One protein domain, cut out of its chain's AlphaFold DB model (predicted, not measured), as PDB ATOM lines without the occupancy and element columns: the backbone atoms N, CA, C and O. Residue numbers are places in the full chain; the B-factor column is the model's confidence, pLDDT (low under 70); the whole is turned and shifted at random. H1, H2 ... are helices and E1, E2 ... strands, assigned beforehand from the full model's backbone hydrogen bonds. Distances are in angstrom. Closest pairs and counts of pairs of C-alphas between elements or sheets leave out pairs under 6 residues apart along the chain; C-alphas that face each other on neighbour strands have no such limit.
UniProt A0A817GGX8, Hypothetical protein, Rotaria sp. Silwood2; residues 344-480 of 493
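Overview. This is residues 344 to 480 of the 493 residues of the protein "Hypothetical protein" of Rotaria sp. Silwood2 (UniProt A0A817GGX8). Little regular structure: three small antiparallel sheets, E1-E2-E3-E4 with H1 grazing it, E5-E6-E7 beside E4, and hairpin E8-E9 at one end; residues 378 to 384 stick out at the other. The printed part has 137 residues, mostly strand, H1 then E1 to E9, under half in named elements. It is only just compact, close to loose: radius of gyration of the C-alphas 16.8 A, spans 56 by 41 by 26 A.

Arrangement. Find H1, residues 351 to 359, every O i to N i+4 pair within hydrogen-bond range; it only grazes the meander, successive antiparallel neighbours, E1 370 to 375, E2 389 to 394, E3 399 to 404, E4 410 to 412. Within hydrogen-bond range are N 373 and O 391, N 392 and O 401, N 402 and O 411, each 2.8 A. Next, E5 418 to 420, E6 436 to 440 and E7 454 to 457 form another meander: N 419 and O 439, 2.9 A; N 438 and O 455, 2.8 A. The closest C-alphas of E4 and E5, Thr 411 and Cys 419, are 4.1 A apart. Hairpin E8 462 to 467, E9 474 to 479 has N 464 and O 477 at 2.8 A; E7 and E8 are apart.

Along the chain. H1 starts at C-alpha 351 (-16.694, -56.666, 35.949) and spans 11.9 A; E3 spans 17.0 A; E9 ends at C-alpha 479 (-37.213, -59.491, 50.346).

Size, cuts and confidence. The farthest C-alphas, Ile 381 and Leu 469, are 56.7 A apart. The printed part has no cut; links E1 to E2, E5 to E6 and E6 to E7 are long. Model pLDDT is under 70 at residues 377 to 386, 442 to 452 and 469 to 471.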
ATOM      1  N   ILE A 344     -26.714 -51.841  23.127       92.94
ATOM      2  CA  ILE A 344     -26.161 -53.181  23.350       92.94
ATOM      3  C   ILE A 344     -26.348 -53.572  24.813       92.94
ATOM      4  O   ILE A 344     -26.023 -52.792  25.711       92.94
ATOM      5  N   LEU A 345     -26.830 -54.788  25.064       95.25
ATOM      6  CA  LEU A 345     -26.930 -55.342  26.411       95.25
ATOM      7  C   LEU A 345     -25.540 -55.576  27.011       95.25
ATOM      8  O   LEU A 345     -24.682 -56.238  26.425       95.25
ATOM      9  N   VAL A 346     -25.333 -55.076  28.225       93.75
ATOM     10  CA  VAL A 346     -24.141 -55.374  29.017       93.75
ATOM     11  C   VAL A 346     -24.245 -56.786  29.573       93.75
ATOM     12  O   VAL A 346     -25.202 -57.120  30.270       93.75
ATOM     13  N   ASN A 347     -23.210 -57.592  29.339       91.44
ATOM     14  CA  ASN A 347     -23.093 -58.908  29.953       91.44
ATOM     15  C   ASN A 347     -23.080 -58.782  31.490       91.44
ATOM     16  O   ASN A 347     -22.210 -58.117  32.064       91.44
ATOM     17  N   GLN A 348     -24.026 -59.450  32.157       90.75
ATOM     18  CA  GLN A 348     -24.178 -59.429  33.614       90.75
ATOM     19  C   GLN A 348     -22.986 -60.038  34.373       90.75
ATOM     20  O   GLN A 348     -22.830 -59.794  35.567       90.75
ATOM     21  N   SER A 349     -22.147 -60.828  33.706       90.06
ATOM     22  CA  SER A 349     -20.907 -61.394  34.256       90.06
ATOM     23  C   SER A 349     -19.694 -60.479  34.054       90.06
ATOM     24  O   SER A 349     -18.591 -60.800  34.494       90.06
ATOM     25  N   SER A 350     -19.861 -59.335  33.381       92.31
ATOM     26  CA  SER A 350     -18.782 -58.360  33.223       92.31
ATOM     27  C   SER A 350     -18.444 -57.682  34.553       92.31
ATOM     28  O   SER A 350     -19.324 -57.343  35.347       92.31
ATOM     29  N   ALA A 351     -17.155 -57.395  34.765       94.31
ATOM     30  CA  ALA A 351     -16.694 -56.666  35.949       94.31
ATOM     31  C   ALA A 351     -17.369 -55.289  36.087       94.31
ATOM     32  O   ALA A 351     -17.608 -54.814  37.195       94.31
ATOM     33  N   PHE A 352     -17.699 -54.652  34.960       91.00
ATOM     34  CA  PHE A 352     -18.405 -53.378  34.943       91.00
ATOM     35  C   PHE A 352     -19.805 -53.489  35.567       91.00
ATOM     36  O   PHE A 352     -20.124 -52.738  36.492       91.00
ATOM     37  N   PHE A 353     -20.611 -54.452  35.103       94.81
ATOM     38  CA  PHE A 353     -21.949 -54.690  35.639       94.81
ATOM     39  C   PHE A 353     -21.886 -55.047  37.129       94.81
ATOM     40  O   PHE A 353     -22.572 -54.423  37.936       94.81
ATOM     41  N   GLU A 354     -21.025 -56.000  37.499       95.56
ATOM     42  CA  GLU A 354     -20.875 -56.472  38.881       95.56
ATOM     43  C   GLU A 354     -20.501 -55.344  39.845       95.56
ATOM     44  O   GLU A 354     -21.086 -55.215  40.921       95.56
ATOM     45  N   ASN A 355     -19.566 -54.476  39.455       94.31
ATOM     46  CA  ASN A 355     -19.148 -53.362  40.301       94.31
ATOM     47  C   ASN A 355     -20.288 -52.366  40.546       94.31
ATOM     48  O   ASN A 355     -20.493 -51.936  41.682       94.31
ATOM     49  N   LEU A 356     -21.049 -52.004  39.509       93.38
ATOM     50  CA  LEU A 356     -22.187 -51.095  39.660       93.38
ATOM     51  C   LEU A 356     -23.336 -51.733  40.444       93.38
ATOM     52  O   LEU A 356     -23.909 -51.092  41.331       93.38
ATOM     53  N   PHE A 357     -23.655 -52.992  40.141       95.81
ATOM     54  CA  PHE A 357     -24.713 -53.733  40.813       95.81
ATOM     55  C   PHE A 357     -24.423 -53.873  42.311       95.81
ATOM     56  O   PHE A 357     -25.221 -53.414  43.130       95.81
ATOM     57  N   ASN A 358     -23.256 -54.403  42.681       95.19
ATOM     58  CA  ASN A 358     -22.900 -54.637  44.082       95.19
ATOM     59  C   ASN A 358     -22.724 -53.337  44.875       95.19
ATOM     60  O   ASN A 358     -22.988 -53.298  46.077       95.19
ATOM     61  N   ARG A 359     -22.307 -52.245  44.220       93.06
ATOM     62  CA  ARG A 359     -22.157 -50.950  44.893       93.06
ATOM     63  C   ARG A 359     -23.503 -50.298  45.212       93.06
ATOM     64  O   ARG A 359     -23.655 -49.742  46.302       93.06
ATOM     65  N   TYR A 360     -24.467 -50.365  44.293       94.25
ATOM     66  CA  TYR A 360     -25.699 -49.573  44.384       94.25
ATOM     67  C   TYR A 360     -26.986 -50.397  44.311       94.25
ATOM     68  O   TYR A 360     -27.857 -50.253  45.169       94.25
ATOM     69  N   PHE A 361     -27.129 -51.257  43.304       94.69
ATOM     70  CA  PHE A 361     -28.424 -51.845  42.943       94.69
ATOM     71  C   PHE A 361     -28.779 -53.130  43.695       94.69
ATOM     72  O   PHE A 361     -29.966 -53.416  43.832       94.69
ATOM     73  N   ILE A 362     -27.802 -53.819  44.295       93.12
ATOM     74  CA  ILE A 362     -28.026 -54.969  45.193       93.12
ATOM     75  C   ILE A 362     -28.946 -54.629  46.378       93.12
ATOM     76  O   ILE A 362     -29.588 -55.492  46.968       93.12
ATOM     77  N   ARG A 363     -29.029 -53.341  46.734       91.62
ATOM     78  CA  ARG A 363     -29.894 -52.825  47.804       91.62
ATOM     79  C   ARG A 363     -31.359 -52.713  47.382       91.62
ATOM     80  O   ARG A 363     -32.230 -52.582  48.241       91.62
ATOM     81  N   LEU A 364     -31.634 -52.699  46.079       91.19
ATOM     82  CA  LEU A 364     -32.965 -52.477  45.522       91.19
ATOM     83  C   LEU A 364     -33.572 -53.742  44.923       91.19
ATOM     84  O   LEU A 364     -34.778 -53.949  45.068       91.19
ATOM     85  N   ASP A 365     -32.781 -54.561  44.233       90.25
ATOM     86  CA  ASP A 365     -33.309 -55.691  43.473       90.25
ATOM     87  C   ASP A 365     -32.309 -56.843  43.325       90.25
ATOM     88  O   ASP A 365     -31.117 -56.698  43.599       90.25
ATOM     89  N   ASP A 366     -32.823 -57.989  42.882       90.75
ATOM     90  CA  ASP A 366     -32.027 -59.170  42.563       90.75
ATOM     91  C   ASP A 366     -31.301 -58.965  41.227       90.75
ATOM     92  O   ASP A 366     -31.803 -58.277  40.335       90.75
ATOM     93  N   LYS A 367     -30.131 -59.594  41.060       92.69
ATOM     94  CA  LYS A 367     -29.292 -59.442  39.859       92.69
ATOM     95  C   LYS A 367     -30.063 -59.716  38.561       92.69
ATOM     96  O   LYS A 367     -29.923 -58.965  37.601       92.69
ATOM     97  N   SER A 368     -30.906 -60.746  38.550       91.88
ATOM     98  CA  SER A 368     -31.708 -61.145  37.386       91.88
ATOM     99  C   SER A 368     -32.739 -60.085  36.970       91.88
ATOM    100  O   SER A 368     -33.078 -59.974  35.797       91.88
ATOM    101  N   CYS A 369     -33.184 -59.237  37.898       92.06
ATOM    102  CA  CYS A 369     -34.127 -58.147  37.649       92.06
ATOM    103  C   CYS A 369     -33.444 -56.834  37.215       92.06
ATOM    104  O   CYS A 369     -34.130 -55.829  37.002       92.06
ATOM    105  N   VAL A 370     -32.111 -56.813  37.088       94.62
ATOM    106  CA  VAL A 370     -31.343 -55.633  36.673       94.62
ATOM    107  C   VAL A 370     -30.643 -55.892  35.347       94.62
ATOM    108  O   VAL A 370     -29.886 -56.847  35.201       94.62
ATOM    109  N   TYR A 371     -30.833 -54.998  34.382       95.75
ATOM    110  CA  TYR A 371     -30.106 -55.036  33.116       95.75
ATOM    111  C   TYR A 371     -29.563 -53.656  32.760       95.75
ATOM    112  O   TYR A 371     -30.067 -52.632  33.228       95.75
ATOM    113  N   MET A 372     -28.496 -53.632  31.967       96.12
ATOM    114  CA  MET A 372     -27.855 -52.397  31.530       96.12
ATOM    115  C   MET A 372     -27.699 -52.413  30.016       96.12
ATOM    116  O   MET A 372     -27.283 -53.423  29.459       96.12
ATOM    117  N   MET A 373     -28.010 -51.297  29.367       94.12
ATOM    118  CA  MET A 373     -27.893 -51.111  27.924       94.12
ATOM    119  C   MET A 373     -26.925 -49.963  27.651       94.12
ATOM    120  O   MET A 373     -27.071 -48.887  28.228       94.12
ATOM    121  N   ILE A 374     -25.933 -50.177  26.794       91.50
ATOM    122  CA  ILE A 374     -24.986 -49.140  26.369       91.50
ATOM    123  C   ILE A 374     -25.441 -48.600  25.022       91.50
ATOM    124  O   ILE A 374     -25.698 -49.388  24.113       91.50
ATOM    125  N   ASP A 375     -25.507 -47.280  24.875       88.31
ATOM    126  CA  ASP A 375     -25.759 -46.666  23.570       88.31
ATOM    127  C   ASP A 375     -24.616 -47.030  22.602       88.31
ATOM    128  O   ASP A 375     -23.436 -46.802  22.885       88.31
ATOM    129  N   ASN A 376     -24.952 -47.635  21.460       71.56
ATOM    130  CA  ASN A 376     -23.968 -48.028  20.462       71.56
ATOM    131  C   ASN A 376     -23.521 -46.795  19.667       71.56
ATOM    132  O   ASN A 376     -24.267 -46.243  18.857       71.56
ATOM    133  N   ALA A 377     -22.276 -46.372  19.879       55.78
ATOM    134  CA  ALA A 377     -21.700 -45.196  19.231       55.78
ATOM    135  C   ALA A 377     -21.462 -45.368  17.716       55.78
ATOM    136  O   ALA A 377     -21.132 -44.396  17.037       55.78
ATOM    137  N   SER A 378     -21.621 -46.572  17.150       50.47
ATOM    138  CA  SER A 378     -21.253 -46.859  15.756       50.47
ATOM    139  C   SER A 378     -22.119 -46.163  14.693       50.47
ATOM    140  O   SER A 378     -21.661 -46.025  13.559       50.47
ATOM    141  N   HIS A 379     -23.303 -45.640  15.038       44.81
ATOM    142  CA  HIS A 379     -24.080 -44.758  14.148       44.81
ATOM    143  C   HIS A 379     -23.841 -43.254  14.369       44.81
ATOM    144  O   HIS A 379     -24.232 -42.443  13.529       44.81
ATOM    145  N   PHE A 380     -23.105 -42.870  15.415       41.19
ATOM    146  CA  PHE A 380     -22.670 -41.495  15.659       41.19
ATOM    147  C   PHE A 380     -21.171 -41.367  15.365       41.19
ATOM    148  O   PHE A 380     -20.345 -41.239  16.263       41.19
ATOM    149  N   ILE A 381     -20.812 -41.344  14.076       39.94
ATOM    150  CA  ILE A 381     -19.429 -41.198  13.563       39.94
ATOM    151  C   ILE A 381     -18.742 -39.870  13.990       39.94
ATOM    152  O   ILE A 381     -17.632 -39.570  13.561       39.94
ATOM    153  N   GLN A 382     -19.333 -39.051  14.864       42.03
ATOM    154  CA  GLN A 382     -18.759 -37.766  15.284       42.03
ATOM    155  C   GLN A 382     -18.994 -37.412  16.760       42.03
ATOM    156  O   GLN A 382     -19.108 -36.232  17.088       42.03
ATOM    157  N   LEU A 383     -19.035 -38.389  17.670       45.53
ATOM    158  CA  LEU A 383     -18.867 -38.091  19.097       45.53
ATOM    159  C   LEU A 383     -17.505 -38.605  19.582       45.53
ATOM    160  O   LEU A 383     -17.110 -39.717  19.226       45.53
ATOM    161  N   PRO A 384     -16.742 -37.802  20.348       48.91
ATOM    162  CA  PRO A 384     -15.499 -38.269  20.948       48.91
ATOM    163  C   PRO A 384     -15.784 -39.505  21.814       48.91
ATOM    164  O   PRO A 384     -16.840 -39.579  22.441       48.91
ATOM    165  N   LEU A 385     -14.826 -40.439  21.885       51.97
ATOM    166  CA  LEU A 385     -14.874 -41.720  22.623       51.97
ATOM    167  C   LEU A 385     -15.262 -41.631  24.125       51.97
ATOM    168  O   LEU A 385     -15.258 -42.644  24.818       51.97
ATOM    169  N   ASN A 386     -15.596 -40.447  24.636       55.06
ATOM    170  CA  ASN A 386     -15.785 -40.155  26.049       55.06
ATOM    171  C   ASN A 386     -17.259 -39.979  26.479       55.06
ATOM    172  O   ASN A 386     -17.513 -39.936  27.679       55.06
ATOM    173  N   ASP A 387     -18.236 -39.928  25.564       71.25
ATOM    174  CA  ASP A 387     -19.673 -39.796  25.902       71.25
ATOM    175  C   ASP A 387     -20.429 -41.135  25.826       71.25
ATOM    176  O   ASP A 387     -21.410 -41.297  25.102       71.25
ATOM    177  N   ILE A 388     -19.971 -42.127  26.591       82.00
ATOM    178  CA  ILE A 388     -20.691 -43.390  26.745       82.00
ATOM    179  C   ILE A 388     -21.825 -43.183  27.748       82.00
ATOM    180  O   ILE A 388     -21.623 -42.825  28.914       82.00
ATOM    181  N   ILE A 389     -23.038 -43.446  27.278       89.50
ATOM    182  CA  ILE A 389     -24.245 -43.449  28.088       89.50
ATOM    183  C   ILE A 389     -24.667 -44.895  28.323       89.50
ATOM    184  O   ILE A 389     -24.772 -45.690  27.390       89.50
ATOM    185  N   ILE A 390     -24.924 -45.218  29.589       92.88
ATOM    186  CA  ILE A 390     -25.385 -46.539  30.005       92.88
ATOM    187  C   ILE A 390     -26.714 -46.380  30.725       92.88
ATOM    188  O   ILE A 390     -26.809 -45.696  31.745       92.88
ATOM    189  N   HIS A 391     -27.740 -47.025  30.193       94.88
ATOM    190  CA  HIS A 391     -29.080 -47.059  30.756       94.88
ATOM    191  C   HIS A 391     -29.193 -48.279  31.655       94.88
ATOM    192  O   HIS A 391     -28.948 -49.399  31.223       94.88
ATOM    193  N   ILE A 392     -29.527 -48.066  32.921       96.50
ATOM    194  CA  ILE A 392     -29.610 -49.102  33.948       96.50
ATOM    195  C   ILE A 392     -31.073 -49.245  34.324       96.50
ATOM    196  O   ILE A 392     -31.710 -48.274  34.724       96.50
ATOM    197  N   HIS A 393     -31.606 -50.451  34.227       96.06
ATOM    198  CA  HIS A 393     -33.026 -50.710  34.383       96.06
ATOM    199  C   HIS A 393     -33.261 -51.761  35.459       96.06
ATOM    200  O   HIS A 393     -32.639 -52.821  35.446       96.06
ATOM    201  N   LEU A 394     -34.184 -51.469  36.373       93.81
ATOM    202  CA  LEU A 394     -34.651 -52.408  37.386       93.81
ATOM    203  C   LEU A 394     -36.070 -52.823  36.991       93.81
ATOM    204  O   LEU A 394     -37.036 -52.114  37.289       93.81
ATOM    205  N   SER A 395     -36.192 -53.932  36.258       90.06
ATOM    206  CA  SER A 395     -37.408 -54.321  35.525       90.06
ATOM    207  C   SER A 395     -38.628 -54.445  36.442       90.06
ATOM    208  O   SER A 395     -39.690 -53.885  36.159       90.06
ATOM    209  N   ARG A 396     -38.453 -55.091  37.599       86.06
ATOM    210  CA  ARG A 396     -39.504 -55.293  38.606       86.06
ATOM    211  C   ARG A 396     -39.963 -53.993  39.269       86.06
ATOM    212  O   ARG A 396     -41.141 -53.849  39.592       86.06
ATOM    213  N   LEU A 397     -39.051 -53.042  39.461       86.62
ATOM    214  CA  LEU A 397     -39.336 -51.729  40.046       86.62
ATOM    215  C   LEU A 397     -39.879 -50.711  39.046       86.62
ATOM    216  O   LEU A 397     -40.462 -49.712  39.463       86.62
ATOM    217  N   ARG A 398     -39.659 -50.944  37.747       88.31
ATOM    218  CA  ARG A 398     -39.936 -49.986  36.668       88.31
ATOM    219  C   ARG A 398     -39.268 -48.623  36.884       88.31
ATOM    220  O   ARG A 398     -39.785 -47.607  36.431       88.31
ATOM    221  N   ILE A 399     -38.113 -48.616  37.547       91.69
ATOM    222  CA  ILE A 399     -37.251 -47.436  37.668       91.69
ATOM    223  C   ILE A 399     -36.016 -47.613  36.795       91.69
ATOM    224  O   ILE A 399     -35.567 -48.744  36.565       91.69
ATOM    225  N   ALA A 400     -35.457 -46.505  36.327       94.69
ATOM    226  CA  ALA A 400     -34.230 -46.531  35.559       94.69
ATOM    227  C   ALA A 400     -33.283 -45.395  35.933       94.69
ATOM    228  O   ALA A 400     -33.657 -44.324  36.415       94.69
ATOM    229  N   PHE A 401     -32.017 -45.649  35.655       95.88
ATOM    230  CA  PHE A 401     -30.929 -44.728  35.877       95.88
ATOM    231  C   PHE A 401     -30.100 -44.593  34.611       95.88
ATOM    232  O   PHE A 401     -30.124 -45.453  33.733       95.88
ATOM    233  N   LYS A 402     -29.340 -43.509  34.534       94.81
ATOM    234  CA  LYS A 402     -28.425 -43.237  33.438       94.81
ATOM    235  C   LYS A 402     -27.045 -42.951  34.007       94.81
ATOM    236  O   LYS A 402     -26.869 -41.996  34.755       94.81
ATOM    237  N   TYR A 403     -26.075 -43.779  33.656       93.19
ATOM    238  CA  TYR A 403     -24.667 -43.518  33.915       93.19
ATOM    239  C   TYR A 403     -24.063 -42.785  32.719       93.19
ATOM    240  O   TYR A 403     -24.259 -43.187  31.572       93.19
ATOM    241  N   ASN A 404     -23.347 -41.699  32.993       89.06
ATOM    242  CA  ASN A 404     -22.615 -40.935  31.992       89.06
ATOM    243  C   ASN A 404     -21.114 -41.038  32.302       89.06
ATOM    244  O   ASN A 404     -20.680 -40.658  33.391       89.06
ATOM    245  N   SER A 405     -20.322 -41.545  31.353       85.44
ATOM    246  CA  SER A 405     -18.880 -41.746  31.548       85.44
ATOM    247  C   SER A 405     -18.087 -40.452  31.737       85.44
ATOM    248  O   SER A 405     -17.074 -40.475  32.429       85.44
ATOM    249  N   ASN A 406     -18.542 -39.334  31.167       84.00
ATOM    250  CA  ASN A 406     -17.893 -38.031  31.310       84.00
ATOM    251  C   ASN A 406     -18.065 -37.447  32.713       84.00
ATOM    252  O   ASN A 406     -17.122 -36.885  33.267       84.00
ATOM    253  N   SER A 407     -19.261 -37.560  33.294       84.12
ATOM    254  CA  SER A 407     -19.516 -37.041  34.643       84.12
ATOM    255  C   SER A 407     -19.187 -38.045  35.748       84.12
ATOM    256  O   SER A 407     -19.039 -37.647  36.901       84.12
ATOM    257  N   GLY A 408     -19.120 -39.342  35.429       86.25
ATOM    258  CA  GLY A 408     -19.017 -40.421  36.414       86.25
ATOM    259  C   GLY A 408     -20.260 -40.554  37.304       86.25
ATOM    260  O   GLY A 408     -20.250 -41.325  38.263       86.25
ATOM    261  N   MET A 409     -21.333 -39.812  37.010       89.75
ATOM    262  CA  MET A 409     -22.542 -39.769  37.829       89.75
ATOM    263  C   MET A 409     -23.621 -40.699  37.281       89.75
ATOM    264  O   MET A 409     -23.776 -40.865  36.069       89.75
ATOM    265  N   ILE A 410     -24.413 -41.261  38.196       94.38
ATOM    266  CA  ILE A 410     -25.596 -42.062  37.879       94.38
ATOM    267  C   ILE A 410     -26.831 -41.231  38.211       94.38
ATOM    268  O   ILE A 410     -27.129 -41.019  39.385       94.38
ATOM    269  N   THR A 411     -27.541 -40.742  37.200       94.56
ATOM    270  CA  THR A 411     -28.753 -39.930  37.373       94.56
ATOM    271  C   THR A 411     -30.007 -40.790  37.368       94.56
ATOM    272  O   THR A 411     -30.062 -41.816  36.694       94.56
ATOM    273  N   SER A 412     -31.020 -40.399  38.141       93.69
ATOM    274  CA  SER A 412     -32.331 -41.055  38.114       93.69
ATOM    275  C   SER A 412     -33.166 -40.514  36.958       93.69
ATOM    276  O   SER A 412     -33.158 -39.314  36.688       93.69
ATOM    277  N   ARG A 413     -33.910 -41.394  36.282       91.75
ATOM    278  CA  ARG A 413     -34.863 -40.988  35.246       91.75
ATOM    279  C   ARG A 413     -36.184 -40.507  35.847       91.75
ATOM    280  O   ARG A 413     -36.779 -39.566  35.334       91.75
ATOM    281  N   GLU A 414     -36.637 -41.135  36.929       90.31
ATOM    282  CA  GLU A 414     -37.914 -40.829  37.585       90.31
ATOM    283  C   GLU A 414     -37.821 -39.611  38.518       90.31
ATOM    284  O   GLU A 414     -38.811 -38.907  38.720       90.31
ATOM    285  N   TYR A 415     -36.635 -39.330  39.067       88.81
ATOM    286  CA  TYR A 415     -36.378 -38.146  39.884       88.81
ATOM    287  C   TYR A 415     -35.404 -37.209  39.174       88.81
ATOM    288  O   TYR A 415     -34.187 -37.313  39.336       88.81
ATOM    289  N   SER A 416     -35.964 -36.279  38.396       84.81
ATOM    290  CA  SER A 416     -35.200 -35.226  37.724       84.81
ATOM    291  C   SER A 416     -34.315 -34.467  38.719       84.81
ATOM    292  O   SER A 416     -34.673 -34.288  39.883       84.81
ATOM    293  N   ASP A 417     -33.142 -34.043  38.251       85.75
ATOM    294  CA  ASP A 417     -32.115 -33.347  39.035       85.75
ATOM    295  C   ASP A 417     -31.503 -34.135  40.202       85.75
ATOM    296  O   ASP A 417     -30.796 -33.552  41.030       85.75
ATOM    297  N   MET A 418     -31.717 -35.454  40.269       90.25
ATOM    298  CA  MET A 418     -31.108 -36.309  41.286       90.25
ATOM    299  C   MET A 418     -30.153 -37.344  40.696       90.25
ATOM    300  O   MET A 418     -30.401 -37.950  39.651       90.25
ATOM    301  N   CYS A 419     -29.066 -37.583  41.417       92.94
ATOM    302  CA  CYS A 419     -28.114 -38.652  41.164       92.94
ATOM    303  C   CYS A 419     -27.989 -39.562  42.379       92.94
ATOM    304  O   CYS A 419     -28.366 -39.184  43.485       92.94
ATOM    305  N   ILE A 420     -27.447 -40.759  42.186       93.88
ATOM    306  CA  ILE A 420     -27.083 -41.632  43.300       93.88
ATOM    307  C   ILE A 420     -26.071 -40.903  44.188       93.88
ATOM    308  O   ILE A 420     -25.079 -40.364  43.703       93.88
ATOM    309  N   ASP A 421     -26.350 -40.870  45.488       91.38
ATOM    310  CA  ASP A 421     -25.460 -40.290  46.486       91.38
ATOM    311  C   ASP A 421     -24.266 -41.227  46.717       91.38
ATOM    312  O   ASP A 421     -24.441 -42.422  46.957       91.38
ATOM    313  N   GLU A 422     -23.034 -40.733  46.665       88.50
ATOM    314  CA  GLU A 422     -21.876 -41.580  46.976       88.50
ATOM    315  C   GLU A 422     -21.888 -42.033  48.439       88.50
ATOM    316  O   GLU A 422     -21.469 -43.149  48.760       88.50
ATOM    317  N   ASN A 423     -22.425 -41.193  49.326       88.81
ATOM    318  CA  ASN A 423     -22.631 -41.541  50.713       88.81
ATOM    319  C   ASN A 423     -23.973 -42.264  50.870       88.81
ATOM    320  O   ASN A 423     -25.012 -41.645  51.048       88.81
ATOM    321  N   GLN A 424     -23.970 -43.594  50.881       91.19
ATOM    322  CA  GLN A 424     -25.185 -44.393  51.102       91.19
ATOM    323  C   GLN A 424     -25.559 -44.562  52.594       91.19
ATOM    324  O   GLN A 424     -26.237 -45.522  52.964       91.19
ATOM    325  N   TRP A 425     -25.120 -43.654  53.477       88.50
ATOM    326  CA  TRP A 425     -25.493 -43.663  54.895       88.50
ATOM    327  C   TRP A 425     -26.864 -43.017  55.136       88.50
ATOM    328  O   TRP A 425     -27.072 -41.826  54.879       88.50
ATOM    329  N   LEU A 426     -27.787 -43.818  55.673       85.81
ATOM    330  CA  LEU A 426     -29.199 -43.481  55.891       85.81
ATOM    331  C   LEU A 426     -29.475 -42.708  57.193       85.81
ATOM    332  O   LEU A 426     -30.633 -42.471  57.535       85.81
ATOM    333  N   GLY A 427     -28.438 -42.332  57.944       84.88
ATOM    334  CA  GLY A 427     -28.603 -41.627  59.212       84.88
ATOM    335  C   GLY A 427     -29.264 -42.506  60.274       84.88
ATOM    336  O   GLY A 427     -28.687 -43.498  60.712       84.88
ATOM    337  N   THR A 428     -30.475 -42.133  60.688       84.75
ATOM    338  CA  THR A 428     -31.223 -42.771  61.786       84.75
ATOM    339  C   THR A 428     -31.858 -44.110  61.415       84.75
ATOM    340  O   THR A 428     -32.257 -44.850  62.309       84.75
ATOM    341  N   LEU A 429     -31.931 -44.461  60.127       86.44
ATOM    342  CA  LEU A 429     -32.380 -45.783  59.667       86.44
ATOM    343  C   LEU A 429     -31.231 -46.804  59.725       86.44
ATOM    344  O   LEU A 429     -30.950 -47.518  58.761       86.44
ATOM    345  N   THR A 430     -30.524 -46.845  60.856       82.62
ATOM    346  CA  THR A 430     -29.424 -47.784  61.085       82.62
ATOM    347  C   THR A 430     -29.925 -49.217  60.989       82.62
ATOM    348  O   THR A 430     -30.919 -49.568  61.619       82.62
ATOM    349  N   GLY A 431     -29.229 -50.041  60.208       84.62
ATOM    350  CA  GLY A 431     -29.608 -51.432  59.976       84.62
ATOM    351  C   GLY A 431     -30.414 -51.662  58.700       84.62
ATOM    352  O   GLY A 431     -30.373 -52.777  58.188       84.62
ATOM    353  N   LEU A 432     -31.066 -50.644  58.123       88.62
ATOM    354  CA  LEU A 432     -31.737 -50.796  56.829       88.62
ATOM    355  C   LEU A 432     -30.700 -50.957  55.710       88.62
ATOM    356  O   LEU A 432     -29.951 -50.035  55.396       88.62
ATOM    357  N   ILE A 433     -30.666 -52.140  55.103       87.94
ATOM    358  CA  ILE A 433     -29.793 -52.447  53.963       87.94
ATOM    359  C   ILE A 433     -30.509 -52.118  52.653       87.94
ATOM    360  O   ILE A 433     -29.900 -51.615  51.708       87.94
ATOM    361  N   SER A 434     -31.815 -52.388  52.608       89.12
ATOM    362  CA  SER A 434     -32.637 -52.207  51.418       89.12
ATOM    363  C   SER A 434     -33.056 -50.750  51.244       89.12
ATOM    364  O   SER A 434     -34.114 -50.329  51.707       89.12
ATOM    365  N   GLY A 435     -32.210 -49.977  50.575       91.19
ATOM    366  CA  GLY A 435     -32.512 -48.610  50.187       91.19
ATOM    367  C   GLY A 435     -31.389 -47.969  49.380       91.19
ATOM    368  O   GLY A 435     -30.217 -48.300  49.563       91.19
ATOM    369  N   LEU A 436     -31.758 -47.049  48.491       94.50
ATOM    370  CA  LEU A 436     -30.825 -46.279  47.672       94.50
ATOM    371  C   LEU A 436     -31.051 -44.788  47.901       94.50
ATOM    372  O   LEU A 436     -32.148 -44.275  47.677       94.50
ATOM    373  N   LEU A 437     -30.008 -44.096  48.341       93.81
ATOM    374  CA  LEU A 437     -30.028 -42.651  48.524       93.81
ATOM    375  C   LEU A 437     -29.682 -41.932  47.231       93.81
ATOM    376  O   LEU A 437     -28.716 -42.274  46.548       93.81
ATOM    377  N   LEU A 438     -30.458 -40.896  46.952       93.75
ATOM    378  CA  LEU A 438     -30.227 -39.930  45.900       93.75
ATOM    379  C   LEU A 438     -29.907 -38.564  46.507       93.75
ATOM    380  O   LEU A 438     -30.450 -38.210  47.554       93.75
ATOM    381  N   ALA A 439     -29.082 -37.790  45.815       91.31
ATOM    382  CA  ALA A 439     -28.737 -36.413  46.135       91.31
ATOM    383  C   ALA A 439     -28.996 -35.505  44.925       91.31
ATOM    384  O   ALA A 439     -29.005 -35.956  43.780       91.31
ATOM    385  N   THR A 440     -29.212 -34.215  45.173       87.94
ATOM    386  CA  THR A 440     -29.355 -33.209  44.112       87.94
ATOM    387  C   THR A 440     -28.068 -33.048  43.310       87.94
ATOM    388  O   THR A 440     -26.983 -33.000  43.892       87.94
ATOM    389  N   LEU A 441     -28.189 -32.879  41.992       81.75
ATOM    390  CA  LEU A 441     -27.051 -32.626  41.115       81.75
ATOM    391  C   LEU A 441     -26.273 -31.358  41.535       81.75
ATOM    392  O   LEU A 441     -26.897 -30.331  41.824       81.75
ATOM    393  N   PRO A 442     -24.925 -31.373  41.492       68.50
ATOM    394  CA  PRO A 442     -24.090 -30.249  41.939       68.50
ATOM    395  C   PRO A 442     -24.322 -28.936  41.177       68.50
ATOM    396  O   PRO A 442     -24.023 -27.857  41.683       68.50
ATOM    397  N   ILE A 443     -24.836 -29.023  39.948       59.97
ATOM    398  CA  ILE A 443     -24.839 -27.931  38.968       59.97
ATOM    399  C   ILE A 443     -25.994 -26.943  39.213       59.97
ATOM    400  O   ILE A 443     -25.896 -25.776  38.842       59.97
ATOM    401  N   ASN A 444     -27.073 -27.368  39.881       51.31
ATOM    402  CA  ASN A 444     -28.333 -26.626  39.812       51.31
ATOM    403  C   ASN A 444     -28.608 -25.639  40.949       51.31
ATOM    404  O   ASN A 444     -29.542 -24.863  40.801       51.31
ATOM    405  N   ASN A 445     -27.853 -25.587  42.057       50.47
ATOM    406  CA  ASN A 445     -28.215 -24.660  43.142       50.47
ATOM    407  C   ASN A 445     -27.061 -24.241  44.070       50.47
ATOM    408  O   ASN A 445     -26.878 -24.800  45.150       50.47
ATOM    409  N   HIS A 446     -26.409 -23.113  43.759       53.31
ATOM    410  CA  HIS A 446     -25.558 -22.379  44.716       53.31
ATOM    411  C   HIS A 446     -26.299 -21.956  46.007       53.31
ATOM    412  O   HIS A 446     -25.663 -21.603  46.994       53.31
ATOM    413  N   ARG A 447     -27.642 -22.007  46.025       50.03
ATOM    414  CA  ARG A 447     -28.485 -21.678  47.189       50.03
ATOM    415  C   ARG A 447     -28.863 -22.876  48.075       50.03
ATOM    416  O   ARG A 447     -29.306 -22.650  49.196       50.03
ATOM    417  N   LEU A 448     -28.667 -24.120  47.621       49.94
ATOM    418  CA  LEU A 448     -28.941 -25.346  48.399       49.94
ATOM    419  C   LEU A 448     -27.679 -25.982  49.001       49.94
ATOM    420  O   LEU A 448     -27.773 -26.995  49.688       49.94
ATOM    421  N   ALA A 449     -26.510 -25.360  48.819       51.50
ATOM    422  CA  ALA A 449     -25.231 -25.836  49.353       51.50
ATOM    423  C   ALA A 449     -25.219 -26.042  50.886       51.50
ATOM    424  O   ALA A 449     -24.329 -26.709  51.404       51.50
ATOM    425  N   HIS A 450     -26.202 -25.496  51.612       49.06
ATOM    426  CA  HIS A 450     -26.301 -25.621  53.066       49.06
ATOM    427  C   HIS A 450     -27.129 -26.817  53.565       49.06
ATOM    428  O   HIS A 450     -26.938 -27.208  54.712       49.06
ATOM    429  N   TYR A 451     -27.988 -27.429  52.739       54.03
ATOM    430  CA  TYR A 451     -28.726 -28.649  53.098       54.03
ATOM    431  C   TYR A 451     -28.948 -29.510  51.849       54.03
ATOM    432  O   TYR A 451     -29.850 -29.206  51.065       54.03
ATOM    433  N   PRO A 452     -28.154 -30.577  51.634       64.19
ATOM    434  CA  PRO A 452     -28.380 -31.466  50.506       64.19
ATOM    435  C   PRO A 452     -29.756 -32.116  50.670       64.19
ATOM    436  O   PRO A 452     -29.998 -32.856  51.626       64.19
ATOM    437  N   TYR A 453     -30.674 -31.822  49.751       80.56
ATOM    438  CA  TYR A 453     -31.939 -32.538  49.680       80.56
ATOM    439  C   TYR A 453     -31.626 -33.964  49.224       80.56
ATOM    440  O   TYR A 453     -31.180 -34.184  48.095       80.56
ATOM    441  N   ARG A 454     -31.810 -34.926  50.131       88.69
ATOM    442  CA  ARG A 454     -31.585 -36.347  49.869       88.69
ATOM    443  C   ARG A 454     -32.921 -37.059  49.785       88.69
ATOM    444  O   ARG A 454     -33.808 -36.807  50.600       88.69
ATOM    445  N   LYS A 455     -33.056 -37.972  48.829       90.94
ATOM    446  CA  LYS A 455     -34.240 -38.821  48.682       90.94
ATOM    447  C   LYS A 455     -33.844 -40.276  48.867       90.94
ATOM    448  O   LYS A 455     -32.886 -40.734  48.259       90.94
ATOM    449  N   LEU A 456     -34.585 -40.998  49.696       92.38
ATOM    450  CA  LEU A 456     -34.393 -42.428  49.895       92.38
ATOM    451  C   LEU A 456     -35.416 -43.206  49.068       92.38
ATOM    452  O   LEU A 456     -36.618 -43.070  49.280       92.38
ATOM    453  N   ILE A 457     -34.936 -44.049  48.159       91.81
ATOM    454  CA  ILE A 457     -35.748 -45.073  47.506       91.81
ATOM    455  C   ILE A 457     -35.711 -46.314  48.388       91.81
ATOM    456  O   ILE A 457     -34.645 -46.899  48.573       91.81
ATOM    457  N   VAL A 458     -36.870 -46.728  48.902       90.50
ATOM    458  CA  VAL A 458     -37.024 -47.994  49.624       90.50
ATOM    459  C   VAL A 458     -37.831 -48.958  48.758       90.50
ATOM    460  O   VAL A 458     -38.935 -48.617  48.327       90.50
ATOM    461  N   PRO A 459     -37.310 -50.160  48.476       87.75
ATOM    462  CA  PRO A 459     -38.072 -51.172  47.773       87.75
ATOM    463  C   PRO A 459     -39.297 -51.623  48.588       87.75
ATOM    464  O   PRO A 459     -39.183 -51.906  49.772       87.75
ATOM    465  N   PHE A 460     -40.464 -51.765  47.955       84.38
ATOM    466  CA  PHE A 460     -41.606 -52.472  48.550       84.38
ATOM    467  C   PHE A 460     -41.365 -53.994  48.591       84.38
ATOM    468  O   PHE A 460     -40.839 -54.550  47.617       84.38
ATOM    469  N   GLY A 461     -41.756 -54.661  49.682       84.31
ATOM    470  CA  GLY A 461     -41.631 -56.111  49.869       84.31
ATOM    471  C   GLY A 461     -41.789 -56.552  51.331       84.31
ATOM    472  O   GLY A 461     -42.189 -55.766  52.189       84.31
ATOM    473  N   GLN A 462     -41.460 -57.812  51.617       84.75
ATOM    474  CA  GLN A 462     -41.540 -58.390  52.958       84.75
ATOM    475  C   GLN A 462     -40.288 -58.061  53.779       84.75
ATOM    476  O   GLN A 462     -39.159 -58.352  53.377       84.75
ATOM    477  N   ILE A 463     -40.504 -57.489  54.960       88.00
ATOM    478  CA  ILE A 463     -39.442 -57.067  55.872       88.00
ATOM    479  C   ILE A 463     -38.872 -58.285  56.605       88.00
ATOM    480  O   ILE A 463     -39.614 -59.050  57.218       88.00
ATOM    481  N   HIS A 464     -37.551 -58.433  56.565       86.38
ATOM    482  CA  HIS A 464     -36.801 -59.461  57.273       86.38
ATOM    483  C   HIS A 464     -35.725 -58.803  58.128       86.38
ATOM    484  O   HIS A 464     -34.822 -58.142  57.610       86.38
ATOM    485  N   GLY A 465     -35.834 -58.992  59.440       86.31
ATOM    486  CA  GLY A 465     -34.845 -58.543  60.408       86.31
ATOM    487  C   GLY A 465     -33.937 -59.695  60.828       86.31
ATOM    488  O   GLY A 465     -34.435 -60.730  61.260       86.31
ATOM    489  N   ALA A 466     -32.622 -59.513  60.743       83.81
ATOM    490  CA  ALA A 466     -31.631 -60.463  61.239       83.81
ATOM    491  C   ALA A 466     -30.753 -59.807  62.312       83.81
ATOM    492  O   ALA A 466     -30.279 -58.682  62.149       83.81
ATOM    493  N   GLU A 467     -30.538 -60.502  63.428       76.31
ATOM    494  CA  GLU A 467     -29.559 -60.075  64.426       76.31
ATOM    495  C   GLU A 467     -28.157 -60.451  63.945       76.31
ATOM    496  O   GLU A 467     -27.867 -61.613  63.658       76.31
ATOM    497  N   VAL A 468     -27.274 -59.460  63.830       72.62
ATOM    498  CA  VAL A 468     -25.868 -59.701  63.505       72.62
ATOM    499  C   VAL A 468     -25.109 -59.805  64.821       72.62
ATOM    500  O   VAL A 468     -25.030 -58.823  65.552       72.62
ATOM    501  N   LEU A 469     -24.513 -60.972  65.093       57.59
ATOM    502  CA  LEU A 469     -23.832 -61.347  66.351       57.59
ATOM    503  C   LEU A 469     -22.748 -60.362  66.852       57.59
ATOM    504  O   LEU A 469     -22.266 -60.500  67.972       57.59
ATOM    505  N   HIS A 470     -22.356 -59.377  66.040       63.59
ATOM    506  CA  HIS A 470     -21.297 -58.410  66.341       63.59
ATOM    507  C   HIS A 470     -21.720 -56.934  66.259       63.59
ATOM    508  O   HIS A 470     -20.891 -56.068  66.525       63.59
ATOM    509  N   ASN A 471     -22.983 -56.627  65.939       62.47
ATOM    510  CA  ASN A 471     -23.487 -55.252  65.882       62.47
ATOM    511  C   ASN A 471     -24.609 -55.038  66.906       62.47
ATOM    512  O   ASN A 471     -25.495 -55.871  67.045       62.47
ATOM    513  N   ASN A 472     -24.640 -53.866  67.552       75.88
ATOM    514  CA  ASN A 472     -25.715 -53.466  68.478       75.88
ATOM    515  C   ASN A 472     -27.037 -53.102  67.766       75.88
ATOM    516  O   ASN A 472     -27.878 -52.407  68.335       75.88
ATOM    517  N   TYR A 473     -27.209 -53.496  66.505       74.81
ATOM    518  CA  TYR A 473     -28.389 -53.180  65.707       74.81
ATOM    519  C   TYR A 473     -28.767 -54.351  64.799       74.81
ATOM    520  O   TYR A 473     -27.910 -55.077  64.292       74.81
ATOM    521  N   GLN A 474     -30.070 -54.507  64.577       83.56
ATOM    522  CA  GLN A 474     -30.638 -55.496  63.667       83.56
ATOM    523  C   GLN A 474     -30.436 -55.047  62.215       83.56
ATOM    524  O   GLN A 474     -30.626 -53.873  61.897       83.56
ATOM    525  N   THR A 475     -30.072 -55.962  61.319       86.19
ATOM    526  CA  THR A 475     -30.086 -55.685  59.881       86.19
ATOM    527  C   THR A 475     -31.471 -55.951  59.319       86.19
ATOM    528  O   THR A 475     -32.070 -56.995  59.560       86.19
ATOM    529  N   ILE A 476     -31.993 -54.989  58.570       87.62
ATOM    530  CA  ILE A 476     -33.311 -55.029  57.957       87.62
ATOM    531  C   ILE A 476     -33.114 -55.113  56.447       87.62
ATOM    532  O   ILE A 476     -32.561 -54.206  55.818       87.62
ATOM    533  N   THR A 477     -33.584 -56.210  55.868       86.25
ATOM    534  CA  THR A 477     -33.648 -56.422  54.421       86.25
ATOM    535  C   THR A 477     -35.104 -56.529  53.996       86.25
ATOM    536  O   THR A 477     -35.960 -56.979  54.757       86.25
ATOM    537  N   ILE A 478     -35.405 -56.094  52.780       86.38
ATOM    538  CA  ILE A 478     -36.739 -56.193  52.203       86.38
ATOM    539  C   ILE A 478     -36.664 -57.213  51.072       86.38
ATOM    540  O   ILE A 478     -36.145 -56.926  49.995       86.38
ATOM    541  N   GLN A 479     -37.157 -58.423  51.338       79.50
ATOM    542  CA  GLN A 479     -37.213 -59.491  50.346       79.50
ATOM    543  C   GLN A 479     -38.433 -59.328  49.452       79.50
ATOM    544  O   GLN A 479     -39.523 -58.967  49.896       79.50
ATOM    545  N   ARG A 480     -38.250 -59.638  48.171       71.94
ATOM    546  CA  ARG A 480     -39.217 -59.290  47.125       71.94
ATOM    547  C   ARG A 480     -39.732 -60.505  46.353       71.94
ATOM    548  O   ARG A 480     -40.280 -60.337  45.267       71.94
TER     549      ARG A 480